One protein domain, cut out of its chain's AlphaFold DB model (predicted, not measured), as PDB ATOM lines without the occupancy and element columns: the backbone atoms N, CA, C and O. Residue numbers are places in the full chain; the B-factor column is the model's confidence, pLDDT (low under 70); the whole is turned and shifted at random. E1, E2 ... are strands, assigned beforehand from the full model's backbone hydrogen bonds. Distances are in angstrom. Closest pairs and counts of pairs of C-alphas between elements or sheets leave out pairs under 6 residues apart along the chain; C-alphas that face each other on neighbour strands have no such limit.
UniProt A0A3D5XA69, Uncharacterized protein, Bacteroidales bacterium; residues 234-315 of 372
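What this domain is: This is residues 234 to 315 of the 372 residues of an uncharacterized protein of Bacteroidales bacterium (UniProt A0A3D5XA69). A single long, narrow ribbon of four antiparallel strands, twisted, zigzags in hairpins and is bent like an open V, with bends in E2, E3 and E4. E1 lies along the longer arm, and residues 234 to 243 run beside the shorter arm. The printed part has 82 residues, no named helix and four strands in chain order E1, E2, E3, E4, which is also the sheet's order; the class is all strand. It is only just loose, close to extended, with a radius of gyration of the C-alphas of 17.4 A, and spans 56 by 24 by 15 A.

Where its parts are: Start at Val 234 and go on to C-alpha 244 at (123.201, 132.758, 113.266), where E1, residues 244 to 253, begins; it is 29.7 A long. E2, residues 261 to 276, is 42.3 A long and bends by 65 degrees at residue 273. E3, residues 282 to 295, covers 37.6 A and bends by 56 degrees at residue 286. E4, residues 303 to 314, covers 32.7 A, bends by 51 degrees at residue 306 and ends at C-alpha 314, (123.528, 119.765, 97.643).

How they stand to each other: The four strands form a meander, each the antiparallel neighbour of the one before. In the hairpin E1 and E2, at 152 degrees, find N 247 and O 267 at 2.8 A, within hydrogen-bond range. In the hairpin E2 and E3, at 158 degrees, look at N 270 and O 288, 2.8 A. In the hairpin E3 and E4, at 154 degrees, look at N 287 and O 309, 2.8 A. The edge strands E1 and E4 are apart.

The domain as a whole: The C-alphas farthest apart, of Asp 258 and Asn 279, are 56.2 A apart. The printed part has no cut and no long link. Look for pLDDT under 70 at residues 254 to 261, 296 to 303 and 314 to 315.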
ATOM      1  N   VAL A 234     126.806 117.502 103.555       72.31
ATOM      2  CA  VAL A 234     125.773 117.416 104.592       72.31
ATOM      3  C   VAL A 234     126.398 117.520 105.985       72.31
ATOM      4  O   VAL A 234     125.940 118.337 106.762       72.31
ATOM      5  N   SER A 235     127.479 116.792 106.283       74.62
ATOM      6  CA  SER A 235     128.147 116.855 107.595       74.62
ATOM      7  C   SER A 235     128.900 118.160 107.878       74.62
ATOM      8  O   SER A 235     129.000 118.539 109.039       74.62
ATOM      9  N   ILE A 236     129.424 118.852 106.859       78.00
ATOM     10  CA  ILE A 236     130.100 120.153 107.052       78.00
ATOM     11  C   ILE A 236     129.072 121.248 107.319       78.00
ATOM     12  O   ILE A 236     129.255 122.101 108.182       78.00
ATOM     13  N   TYR A 237     127.990 121.231 106.550       83.56
ATOM     14  CA  TYR A 237     127.012 122.302 106.524       83.56
ATOM     15  C   TYR A 237     125.735 121.930 107.275       83.56
ATOM     16  O   TYR A 237     124.683 122.423 106.887       83.56
ATOM     17  N   ASP A 238     125.785 121.070 108.300       87.12
ATOM     18  CA  ASP A 238     124.611 120.578 109.047       87.12
ATOM     19  C   ASP A 238     124.096 121.571 110.107       87.12
ATOM     20  O   ASP A 238     123.879 121.214 111.260       87.12
ATOM     21  N   PHE A 239     123.885 122.829 109.732       91.56
ATOM     22  CA  PHE A 239     123.458 123.901 110.637       91.56
ATOM     23  C   PHE A 239     122.100 123.626 111.294       91.56
ATOM     24  O   PHE A 239     121.181 123.094 110.662       91.56
ATOM     25  N   ASP A 240     121.953 123.999 112.559       95.25
ATOM     26  CA  ASP A 240     120.732 123.828 113.337       95.25
ATOM     27  C   ASP A 240     119.756 125.000 113.119       95.25
ATOM     28  O   ASP A 240     120.134 126.120 112.768       95.25
ATOM     29  N   ILE A 241     118.452 124.749 113.297       94.81
ATOM     30  CA  ILE A 241     117.455 125.833 113.283       94.81
ATOM     31  C   ILE A 241     117.734 126.742 114.482       94.81
ATOM     32  O   ILE A 241     117.690 126.290 115.626       94.81
ATOM     33  N   GLY A 242     117.950 128.026 114.208       93.19
ATOM     34  CA  GLY A 242     118.368 129.027 115.184       93.19
ATOM     35  C   GLY A 242     119.823 129.468 115.037       93.19
ATOM     36  O   GLY A 242     120.157 130.508 115.596       93.19
ATOM     37  N   ASP A 243     120.655 128.757 114.268       92.00
ATOM     38  CA  ASP A 243     122.043 129.171 114.030       92.00
ATOM     39  C   ASP A 243     122.103 130.530 113.315       92.00
ATOM     40  O   ASP A 243     121.344 130.793 112.370       92.00
ATOM     41  N   GLU A 244     123.028 131.388 113.756       91.56
ATOM     42  CA  GLU A 244     123.201 132.758 113.266       91.56
ATOM     43  C   GLU A 244     124.561 132.953 112.585       91.56
ATOM     44  O   GLU A 244     125.617 132.634 113.124       91.56
ATOM     45  N   PHE A 245     124.543 133.557 111.398       88.06
ATOM     46  CA  PHE A 245     125.728 133.779 110.577       88.06
ATOM     47  C   PHE A 245     125.929 135.266 110.350       88.06
ATOM     48  O   PHE A 245     125.065 135.953 109.799       88.06
ATOM     49  N   HIS A 246     127.094 135.767 110.751       87.94
ATOM     50  CA  HIS A 246     127.420 137.185 110.702       87.94
ATOM     51  C   HIS A 246     128.391 137.459 109.556       87.94
ATOM     52  O   HIS A 246     129.513 136.963 109.532       87.94
ATOM     53  N   TYR A 247     127.974 138.307 108.622       85.00
ATOM     54  CA  TYR A 247     128.781 138.735 107.487       85.00
ATOM     55  C   TYR A 247     129.085 140.224 107.599       85.00
ATOM     56  O   TYR A 247     128.200 141.040 107.877       85.00
ATOM     57  N   SER A 248     130.329 140.589 107.309       84.94
ATOM     58  CA  SER A 248     130.741 141.975 107.108       84.94
ATOM     59  C   SER A 248     131.493 142.096 105.795       84.94
ATOM     60  O   SER A 248     132.453 141.363 105.576       84.94
ATOM     61  N   SER A 249     131.087 143.035 104.947       85.06
ATOM     62  CA  SER A 249     131.822 143.368 103.730       85.06
ATOM     63  C   SER A 249     132.123 144.857 103.682       85.06
ATOM     64  O   SER A 249     131.305 145.687 104.092       85.06
ATOM     65  N   HIS A 250     133.299 145.172 103.155       81.62
ATOM     66  CA  HIS A 250     133.741 146.525 102.862       81.62
ATOM     67  C   HIS A 250     134.054 146.607 101.371       81.62
ATOM     68  O   HIS A 250     134.827 145.793 100.865       81.62
ATOM     69  N   SER A 251     133.467 147.572 100.675       80.75
ATOM     70  CA  SER A 251     133.832 147.877  99.294       80.75
ATOM     71  C   SER A 251     134.137 149.356  99.161       80.75
ATOM     72  O   SER A 251     133.353 150.201  99.586       80.75
ATOM     73  N   SER A 252     135.270 149.662  98.544       78.56
ATOM     74  CA  SER A 252     135.653 151.019  98.176       78.56
ATOM     75  C   SER A 252     135.855 151.078  96.671       78.56
ATOM     76  O   SER A 252     136.641 150.299  96.130       78.56
ATOM     77  N   SER A 253     135.189 152.008  95.998       70.69
ATOM     78  CA  SER A 253     135.458 152.312  94.594       70.69
ATOM     79  C   SER A 253     136.027 153.721  94.500       70.69
ATOM     80  O   SER A 253     135.353 154.681  94.865       70.69
ATOM     81  N   GLY A 254     137.260 153.840  94.010       62.03
ATOM     82  CA  GLY A 254     137.895 155.119  93.713       62.03
ATOM     83  C   GLY A 254     138.802 154.957  92.505       62.03
ATOM     84  O   GLY A 254     139.948 154.542  92.643       62.03
ATOM     85  N   TRP A 255     138.282 155.246  91.312       53.31
ATOM     86  CA  TRP A 255     139.090 155.340  90.096       53.31
ATOM     87  C   TRP A 255     138.936 156.742  89.510       53.31
ATOM     88  O   TRP A 255     137.953 157.044  88.845       53.31
ATOM     89  N   GLY A 256     139.925 157.601  89.766       63.81
ATOM     90  CA  GLY A 256     140.141 158.844  89.017       63.81
ATOM     91  C   GLY A 256     139.155 160.001  89.232       63.81
ATOM     92  O   GLY A 256     139.328 161.027  88.580       63.81
ATOM     93  N   SER A 257     138.167 159.887  90.122       58.12
ATOM     94  CA  SER A 257     137.296 160.995  90.545       58.12
ATOM     95  C   SER A 257     137.443 161.269  92.043       58.12
ATOM     96  O   SER A 257     137.685 160.343  92.813       58.12
ATOM     97  N   ASP A 258     137.259 162.527  92.450       62.72
ATOM     98  CA  ASP A 258     137.358 162.982  93.850       62.72
ATOM     99  C   ASP A 258     136.288 162.367  94.784       62.72
ATOM    100  O   ASP A 258     136.394 162.476  96.007       62.72
ATOM    101  N   ASP A 259     135.290 161.670  94.230       62.69
ATOM    102  CA  ASP A 259     134.222 161.022  94.989       62.69
ATOM    103  C   ASP A 259     134.621 159.597  95.407       62.69
ATOM    104  O   ASP A 259     134.447 158.618  94.677       62.69
ATOM    105  N   PHE A 260     135.185 159.488  96.611       68.38
ATOM    106  CA  PHE A 260     135.430 158.210  97.274       68.38
ATOM    107  C   PHE A 260     134.141 157.682  97.909       68.38
ATOM    108  O   PHE A 260     133.704 158.162  98.956       68.38
ATOM    109  N   PHE A 261     133.582 156.622  97.328       69.06
ATOM    110  CA  PHE A 261     132.506 155.866  97.962       69.06
ATOM    111  C   PHE A 261     133.086 154.668  98.703       69.06
ATOM    112  O   PHE A 261     133.777 153.827  98.122       69.06
ATOM    113  N   SER A 262     132.796 154.597 100.001       74.38
ATOM    114  CA  SER A 262     133.022 153.410 100.815       74.38
ATOM    115  C   SER A 262     131.684 152.891 101.319       74.38
ATOM    116  O   SER A 262     130.877 153.640 101.876       74.38
ATOM    117  N   GLU A 263     131.455 151.600 101.125       78.31
ATOM    118  CA  GLU A 263     130.262 150.919 101.596       78.31
ATOM    119  C   GLU A 263     130.650 149.875 102.629       78.31
ATOM    120  O   GLU A 263     131.500 149.015 102.392       78.31
ATOM    121  N   ASN A 264     129.987 149.942 103.780       82.00
ATOM    122  CA  ASN A 264     130.049 148.899 104.788       82.00
ATOM    123  C   ASN A 264     128.688 148.209 104.848       82.00
ATOM    124  O   ASN A 264     127.669 148.834 105.153       82.00
ATOM    125  N   THR A 265     128.668 146.907 104.581       82.12
ATOM    126  CA  THR A 265     127.480 146.071 104.772       82.12
ATOM    127  C   THR A 265     127.710 145.135 105.949       82.12
ATOM    128  O   THR A 265     128.715 144.427 105.995       82.12
ATOM    129  N   LYS A 266     126.746 145.083 106.873       86.88
ATOM    130  CA  LYS A 266     126.619 143.993 107.848       86.88
ATOM    131  C   LYS A 266     125.361 143.191 107.539       86.88
ATOM    132  O   LYS A 266     124.311 143.780 107.285       86.88
ATOM    133  N   ARG A 267     125.453 141.865 107.559       86.50
ATOM    134  CA  ARG A 267     124.310 140.961 107.395       86.50
ATOM    135  C   ARG A 267     124.339 139.916 108.501       86.50
ATOM    136  O   ARG A 267     125.394 139.350 108.750       86.50
ATOM    137  N   ILE A 268     123.196 139.666 109.121       86.94
ATOM    138  CA  ILE A 268     122.961 138.494 109.965       86.94
ATOM    139  C   ILE A 268     122.006 137.591 109.191       86.94
ATOM    140  O   ILE A 268     121.002 138.080 108.674       86.94
ATOM    141  N   SER A 269     122.332 136.314 109.065       87.94
ATOM    142  CA  SER A 269     121.467 135.311 108.446       87.94
ATOM    143  C   SER A 269     121.167 134.233 109.479       87.94
ATOM    144  O   SER A 269     122.097 133.644 110.015       87.94
ATOM    145  N   ILE A 270     119.890 133.996 109.764       89.56
ATOM    146  CA  ILE A 270     119.426 133.056 110.790       89.56
ATOM    147  C   ILE A 270     118.733 131.888 110.099       89.56
ATOM    148  O   ILE A 270     117.854 132.108 109.259       89.56
ATOM    149  N   VAL A 271     119.097 130.655 110.444       92.12
ATOM    150  CA  VAL A 271     118.440 129.456 109.910       92.12
ATOM    151  C   VAL A 271     117.068 129.296 110.564       92.12
ATOM    152  O   VAL A 271     116.962 129.015 111.753       92.12
ATOM    153  N   THR A 272     115.991 129.447 109.794       94.56
ATOM    154  CA  THR A 272     114.607 129.369 110.304       94.56
ATOM    155  C   THR A 272     113.896 128.075 109.944       94.56
ATOM    156  O   THR A 272     112.893 127.721 110.563       94.56
ATOM    157  N   ASN A 273     114.402 127.349 108.950       95.00
ATOM    158  CA  ASN A 273     113.911 126.023 108.604       95.00
ATOM    159  C   ASN A 273     115.012 125.187 107.947       95.00
ATOM    160  O   ASN A 273     115.871 125.731 107.252       95.00
ATOM    161  N   LYS A 274     114.918 123.868 108.109       93.44
ATOM    162  CA  LYS A 274     115.855 122.873 107.591       93.44
ATOM    163  C   LYS A 274     115.092 121.640 107.122       93.44
ATOM    164  O   LYS A 274     114.238 121.123 107.839       93.44
ATOM    165  N   THR A 275     115.402 121.155 105.927       92.94
ATOM    166  CA  THR A 275     114.863 119.894 105.397       92.94
ATOM    167  C   THR A 275     115.924 119.168 104.585       92.94
ATOM    168  O   THR A 275     116.725 119.822 103.926       92.94
ATOM    169  N   TYR A 276     115.890 117.840 104.566       87.94
ATOM    170  CA  TYR A 276     116.813 117.016 103.783       87.94
ATOM    171  C   TYR A 276     116.167 116.543 102.473       87.94
ATOM    172  O   TYR A 276     114.939 116.412 102.392       87.94
ATOM    173  N   SER A 277     116.979 116.280 101.446       84.31
ATOM    174  CA  SER A 277     116.535 115.545 100.256       84.31
ATOM    175  C   SER A 277     116.111 114.119 100.621       84.31
ATOM    176  O   SER A 277     116.490 113.573 101.656       84.31
ATOM    177  N   SER A 278     115.318 113.475  99.762       83.56
ATOM    178  CA  SER A 278     114.803 112.122 100.028       83.56
ATOM    179  C   SER A 278     115.890 111.043 100.103       83.56
ATOM    180  O   SER A 278     115.662 109.989 100.687       83.56
ATOM    181  N   ASN A 279     117.045 111.287  99.489       76.38
ATOM    182  CA  ASN A 279     118.239 110.441  99.532       76.38
ATOM    183  C   ASN A 279     119.296 110.949 100.528       76.38
ATOM    184  O   ASN A 279     120.371 110.365 100.597       76.38
ATOM    185  N   ASN A 280     118.979 111.989 101.309       79.06
ATOM    186  CA  ASN A 280     119.832 112.551 102.355       79.06
ATOM    187  C   ASN A 280     121.214 113.027 101.867       79.06
ATOM    188  O   ASN A 280     122.179 113.015 102.625       79.06
ATOM    189  N   ASP A 281     121.294 113.437 100.603       73.88
ATOM    190  CA  ASP A 281     122.495 113.998  99.979       73.88
ATOM    191  C   ASP A 281     122.493 115.533  99.986       73.88
ATOM    192  O   ASP A 281     123.488 116.160  99.677       73.88
ATOM    193  N   SER A 282     121.380 116.181 100.312       79.62
ATOM    194  CA  SER A 282     121.249 117.631 100.201       79.62
ATOM    195  C   SER A 282     120.515 118.173 101.410       79.62
ATOM    196  O   SER A 282     119.523 117.585 101.851       79.62
ATOM    197  N   ILE A 283     120.957 119.328 101.903       84.62
ATOM    198  CA  ILE A 283     120.249 120.076 102.938       84.62
ATOM    199  C   ILE A 283     119.689 121.358 102.336       84.62
ATOM    200  O   ILE A 283     120.382 122.139 101.681       84.62
ATOM    201  N   TYR A 284     118.406 121.582 102.575       87.75
ATOM    202  CA  TYR A 284     117.706 122.796 102.202       87.75
ATOM    203  C   TYR A 284     117.463 123.629 103.446       87.75
ATOM    204  O   TYR A 284     116.829 123.177 104.401       87.75
ATOM    205  N   TYR A 285     117.899 124.876 103.380       88.75
ATOM    206  CA  TYR A 285     117.734 125.856 104.432       88.75
ATOM    207  C   TYR A 285     116.771 126.951 104.004       88.75
ATOM    208  O   TYR A 285     116.765 127.386 102.850       88.75
ATOM    209  N   THR A 286     115.978 127.433 104.953       89.75
ATOM    210  CA  THR A 286     115.332 128.742 104.863       89.75
ATOM    211  C   THR A 286     116.030 129.675 105.833       89.75
ATOM    212  O   THR A 286     116.249 129.313 106.985       89.75
ATOM    213  N   TRP A 287     116.389 130.854 105.344       90.25
ATOM    214  CA  TRP A 287     117.161 131.847 106.070       90.25
ATOM    215  C   TRP A 287     116.368 133.128 106.196       90.25
ATOM    216  O   TRP A 287     115.923 133.639 105.167       90.25
ATOM    217  N   ASP A 288     116.294 133.693 107.394       89.12
ATOM    218  CA  ASP A 288     115.909 135.088 107.574       89.12
ATOM    219  C   ASP A 288     117.164 135.952 107.627       89.12
ATOM    220  O   ASP A 288     118.104 135.689 108.371       89.12
ATOM    221  N   ASN A 289     117.207 136.976 106.782       86.19
ATOM    222  CA  ASN A 289     118.366 137.836 106.614       86.19
ATOM    223  C   ASN A 289     118.035 139.227 107.121       86.19
ATOM    224  O   ASN A 289     117.081 139.830 106.641       86.19
ATOM    225  N   ILE A 290     118.863 139.755 108.014       86.19
ATOM    226  CA  ILE A 290     118.816 141.137 108.483       86.19
ATOM    227  C   ILE A 290     120.049 141.840 107.926       86.19
ATOM    228  O   ILE A 290     121.178 141.514 108.293       86.19
ATOM    229  N   ARG A 291     119.860 142.797 107.015       84.50
ATOM    230  CA  ARG A 291     120.962 143.554 106.401       84.50
ATOM    231  C   ARG A 291     120.936 145.004 106.862       84.50
ATOM    232  O   ARG A 291     119.917 145.668 106.713       84.50
ATOM    233  N   ARG A 292     122.080 145.505 107.335       79.75
ATOM    234  CA  ARG A 292     122.326 146.921 107.629       79.75
ATOM    235  C   ARG A 292     123.347 147.487 106.646       79.75
ATOM    236  O   ARG A 292     124.454 146.958 106.523       79.75
ATOM    237  N   TYR A 293     122.966 148.569 105.977       77.25
ATOM    238  CA  TYR A 293     123.822 149.325 105.061       77.25
ATOM    239  C   TYR A 293     124.315 150.625 105.714       77.25
ATOM    240  O   TYR A 293     123.556 151.274 106.437       77.25
ATOM    241  N   GLN A 294     125.573 150.990 105.458       74.56
ATOM    242  CA  GLN A 294     126.161 152.281 105.812       74.56
ATOM    243  C   GLN A 294     126.976 152.816 104.623       74.56
ATOM    244  O   GLN A 294     128.050 152.288 104.326       74.56
ATOM    245  N   GLY A 295     126.465 153.865 103.971       70.75
ATOM    246  CA  GLY A 295     127.175 154.629 102.937       70.75
ATOM    247  C   GLY A 295     127.913 155.842 103.518       70.75
ATOM    248  O   GLY A 295     127.510 156.372 104.558       70.75
ATOM    249  N   SER A 296     128.999 156.269 102.865       61.69
ATOM    250  CA  SER A 296     129.878 157.357 103.331       61.69
ATOM    251  C   SER A 296     129.460 158.774 102.926       61.69
ATOM    252  O   SER A 296     130.117 159.731 103.332       61.69
ATOM    253  N   ASP A 297     128.375 158.943 102.172       58.44
ATOM    254  CA  ASP A 297     128.052 160.235 101.572       58.44
ATOM    255  C   ASP A 297     127.251 161.139 102.522       58.44
ATOM    256  O   ASP A 297     126.032 161.046 102.613       58.44
ATOM    257  N   SER A 298     127.974 161.985 103.273       51.62
ATOM    258  CA  SER A 298     127.543 163.151 104.086       51.62
ATOM    259  C   SER A 298     126.314 163.031 105.019       51.62
ATOM    260  O   SER A 298     125.957 163.986 105.711       51.62
ATOM    261  N   GLY A 299     125.740 161.841 105.160       58.09
ATOM    262  CA  GLY A 299     124.684 161.488 106.096       58.09
ATOM    263  C   GLY A 299     124.614 159.972 106.207       58.09
ATOM    264  O   GLY A 299     124.374 159.277 105.223       58.09
ATOM    265  N   ILE A 300     124.846 159.437 107.408       56.44
ATOM    266  CA  ILE A 300     124.778 157.993 107.637       56.44
ATOM    267  C   ILE A 300     123.334 157.542 107.396       56.44
ATOM    268  O   ILE A 300     122.463 157.736 108.244       56.44
ATOM    269  N   THR A 301     123.075 156.938 106.240       58.88
ATOM    270  CA  THR A 301     121.768 156.351 105.944       58.88
ATOM    271  C   THR A 301     121.776 154.910 106.420       58.88
ATOM    272  O   THR A 301     122.336 154.033 105.763       58.88
ATOM    273  N   TYR A 302     121.158 154.666 107.575       61.12
ATOM    274  CA  TYR A 302     120.851 153.315 108.023       61.12
ATOM    275  C   TYR A 302     119.589 152.843 107.315       61.12
ATOM    276  O   TYR A 302     118.522 153.435 107.468       61.12
ATOM    277  N   SER A 303     119.705 151.758 106.564       66.88
ATOM    278  CA  SER A 303     118.545 151.011 106.090       66.88
ATOM    279  C   SER A 303     118.662 149.571 106.566       66.88
ATOM    280  O   SER A 303     119.743 148.974 106.507       66.88
ATOM    281  N   GLU A 304     117.564 149.065 107.122       73.31
ATOM    282  CA  GLU A 304     117.420 147.695 107.596       73.31
ATOM    283  C   GLU A 304     116.444 146.973 106.676       73.31
ATOM    284  O   GLU A 304     115.322 147.436 106.459       73.31
ATOM    285  N   TYR A 305     116.894 145.860 106.109       74.12
ATOM    286  CA  TYR A 305     116.086 145.035 105.224       74.12
ATOM    287  C   TYR A 305     116.010 143.625 105.785       74.12
ATOM    288  O   TYR A 305     117.044 143.024 106.084       74.12
ATOM    289  N   THR A 306     114.787 143.110 105.874       76.00
ATOM    290  CA  THR A 306     114.501 141.717 106.213       76.00
ATOM    291  C   THR A 306     114.101 140.954 104.958       76.00
ATOM    292  O   THR A 306     113.192 141.385 104.244       76.00
ATOM    293  N   SER A 307     114.742 139.822 104.683       78.06
ATOM    294  CA  SER A 307     114.343 138.940 103.582       78.06
ATOM    295  C   SER A 307     114.487 137.468 103.939       78.06
ATOM    296  O   SER A 307     115.429 137.069 104.620       78.06
ATOM    297  N   THR A 308     113.584 136.647 103.409       73.00
ATOM    298  CA  THR A 308     113.659 135.192 103.540       73.00
ATOM    299  C   THR A 308     114.231 134.588 102.259       73.00
ATOM    300  O   THR A 308     113.735 134.869 101.167       73.00
ATOM    301  N   THR A 309     115.269 133.757 102.370       77.88
ATOM    302  CA  THR A 309     115.921 133.096 101.223       77.88
ATOM    303  C   THR A 309     115.950 131.587 101.420       77.88
ATOM    304  O   THR A 309     116.180 131.114 102.529       77.88
ATOM    305  N   LYS A 310     115.738 130.818 100.347       73.50
ATOM    306  CA  LYS A 310     115.943 129.366 100.349       73.50
ATOM    307  C   LYS A 310     117.292 129.037  99.728       73.50
ATOM    308  O   LYS A 310     117.574 129.490  98.622       73.50
ATOM    309  N   VAL A 311     118.094 128.251 100.430       77.88
ATOM    310  CA  VAL A 311     119.417 127.808  99.982       77.88
ATOM    311  C   VAL A 311     119.417 126.288  99.938       77.88
ATOM    312  O   VAL A 311     118.945 125.648 100.872       77.88
ATOM    313  N   CYS A 312     119.918 125.721  98.847       76.06
ATOM    314  CA  CYS A 312     120.194 124.297  98.739       76.06
ATOM    315  C   CYS A 312     121.703 124.116  98.827       76.06
ATOM    316  O   CYS A 312     122.430 124.660  97.995       76.06
ATOM    317  N   ILE A 313     122.153 123.361  99.820       74.44
ATOM    318  CA  ILE A 313     123.496 122.807  99.847       74.44
ATOM    319  C   ILE A 313     123.325 121.359  99.431       74.44
ATOM    320  O   ILE A 313     123.001 120.493 100.242       74.44
ATOM    321  N   ALA A 314     123.447 121.123  98.131       62.34
ATOM    322  CA  ALA A 314     123.528 119.765  97.643       62.34
ATOM    323  C   ALA A 314     124.928 119.226  97.932       62.34
ATOM    324  O   ALA A 314     125.926 119.944  97.803       62.34
ATOM    325  N   ASP A 315     125.018 117.937  98.232       58.69
ATOM    326  CA  ASP A 315     126.167 117.126  97.860       58.69
ATOM    327  C   ASP A 315     126.164 117.072  96.334       58.69
ATOM    328  O   ASP A 315     125.807 116.087  95.686       58.69
TER     329      ASP A 315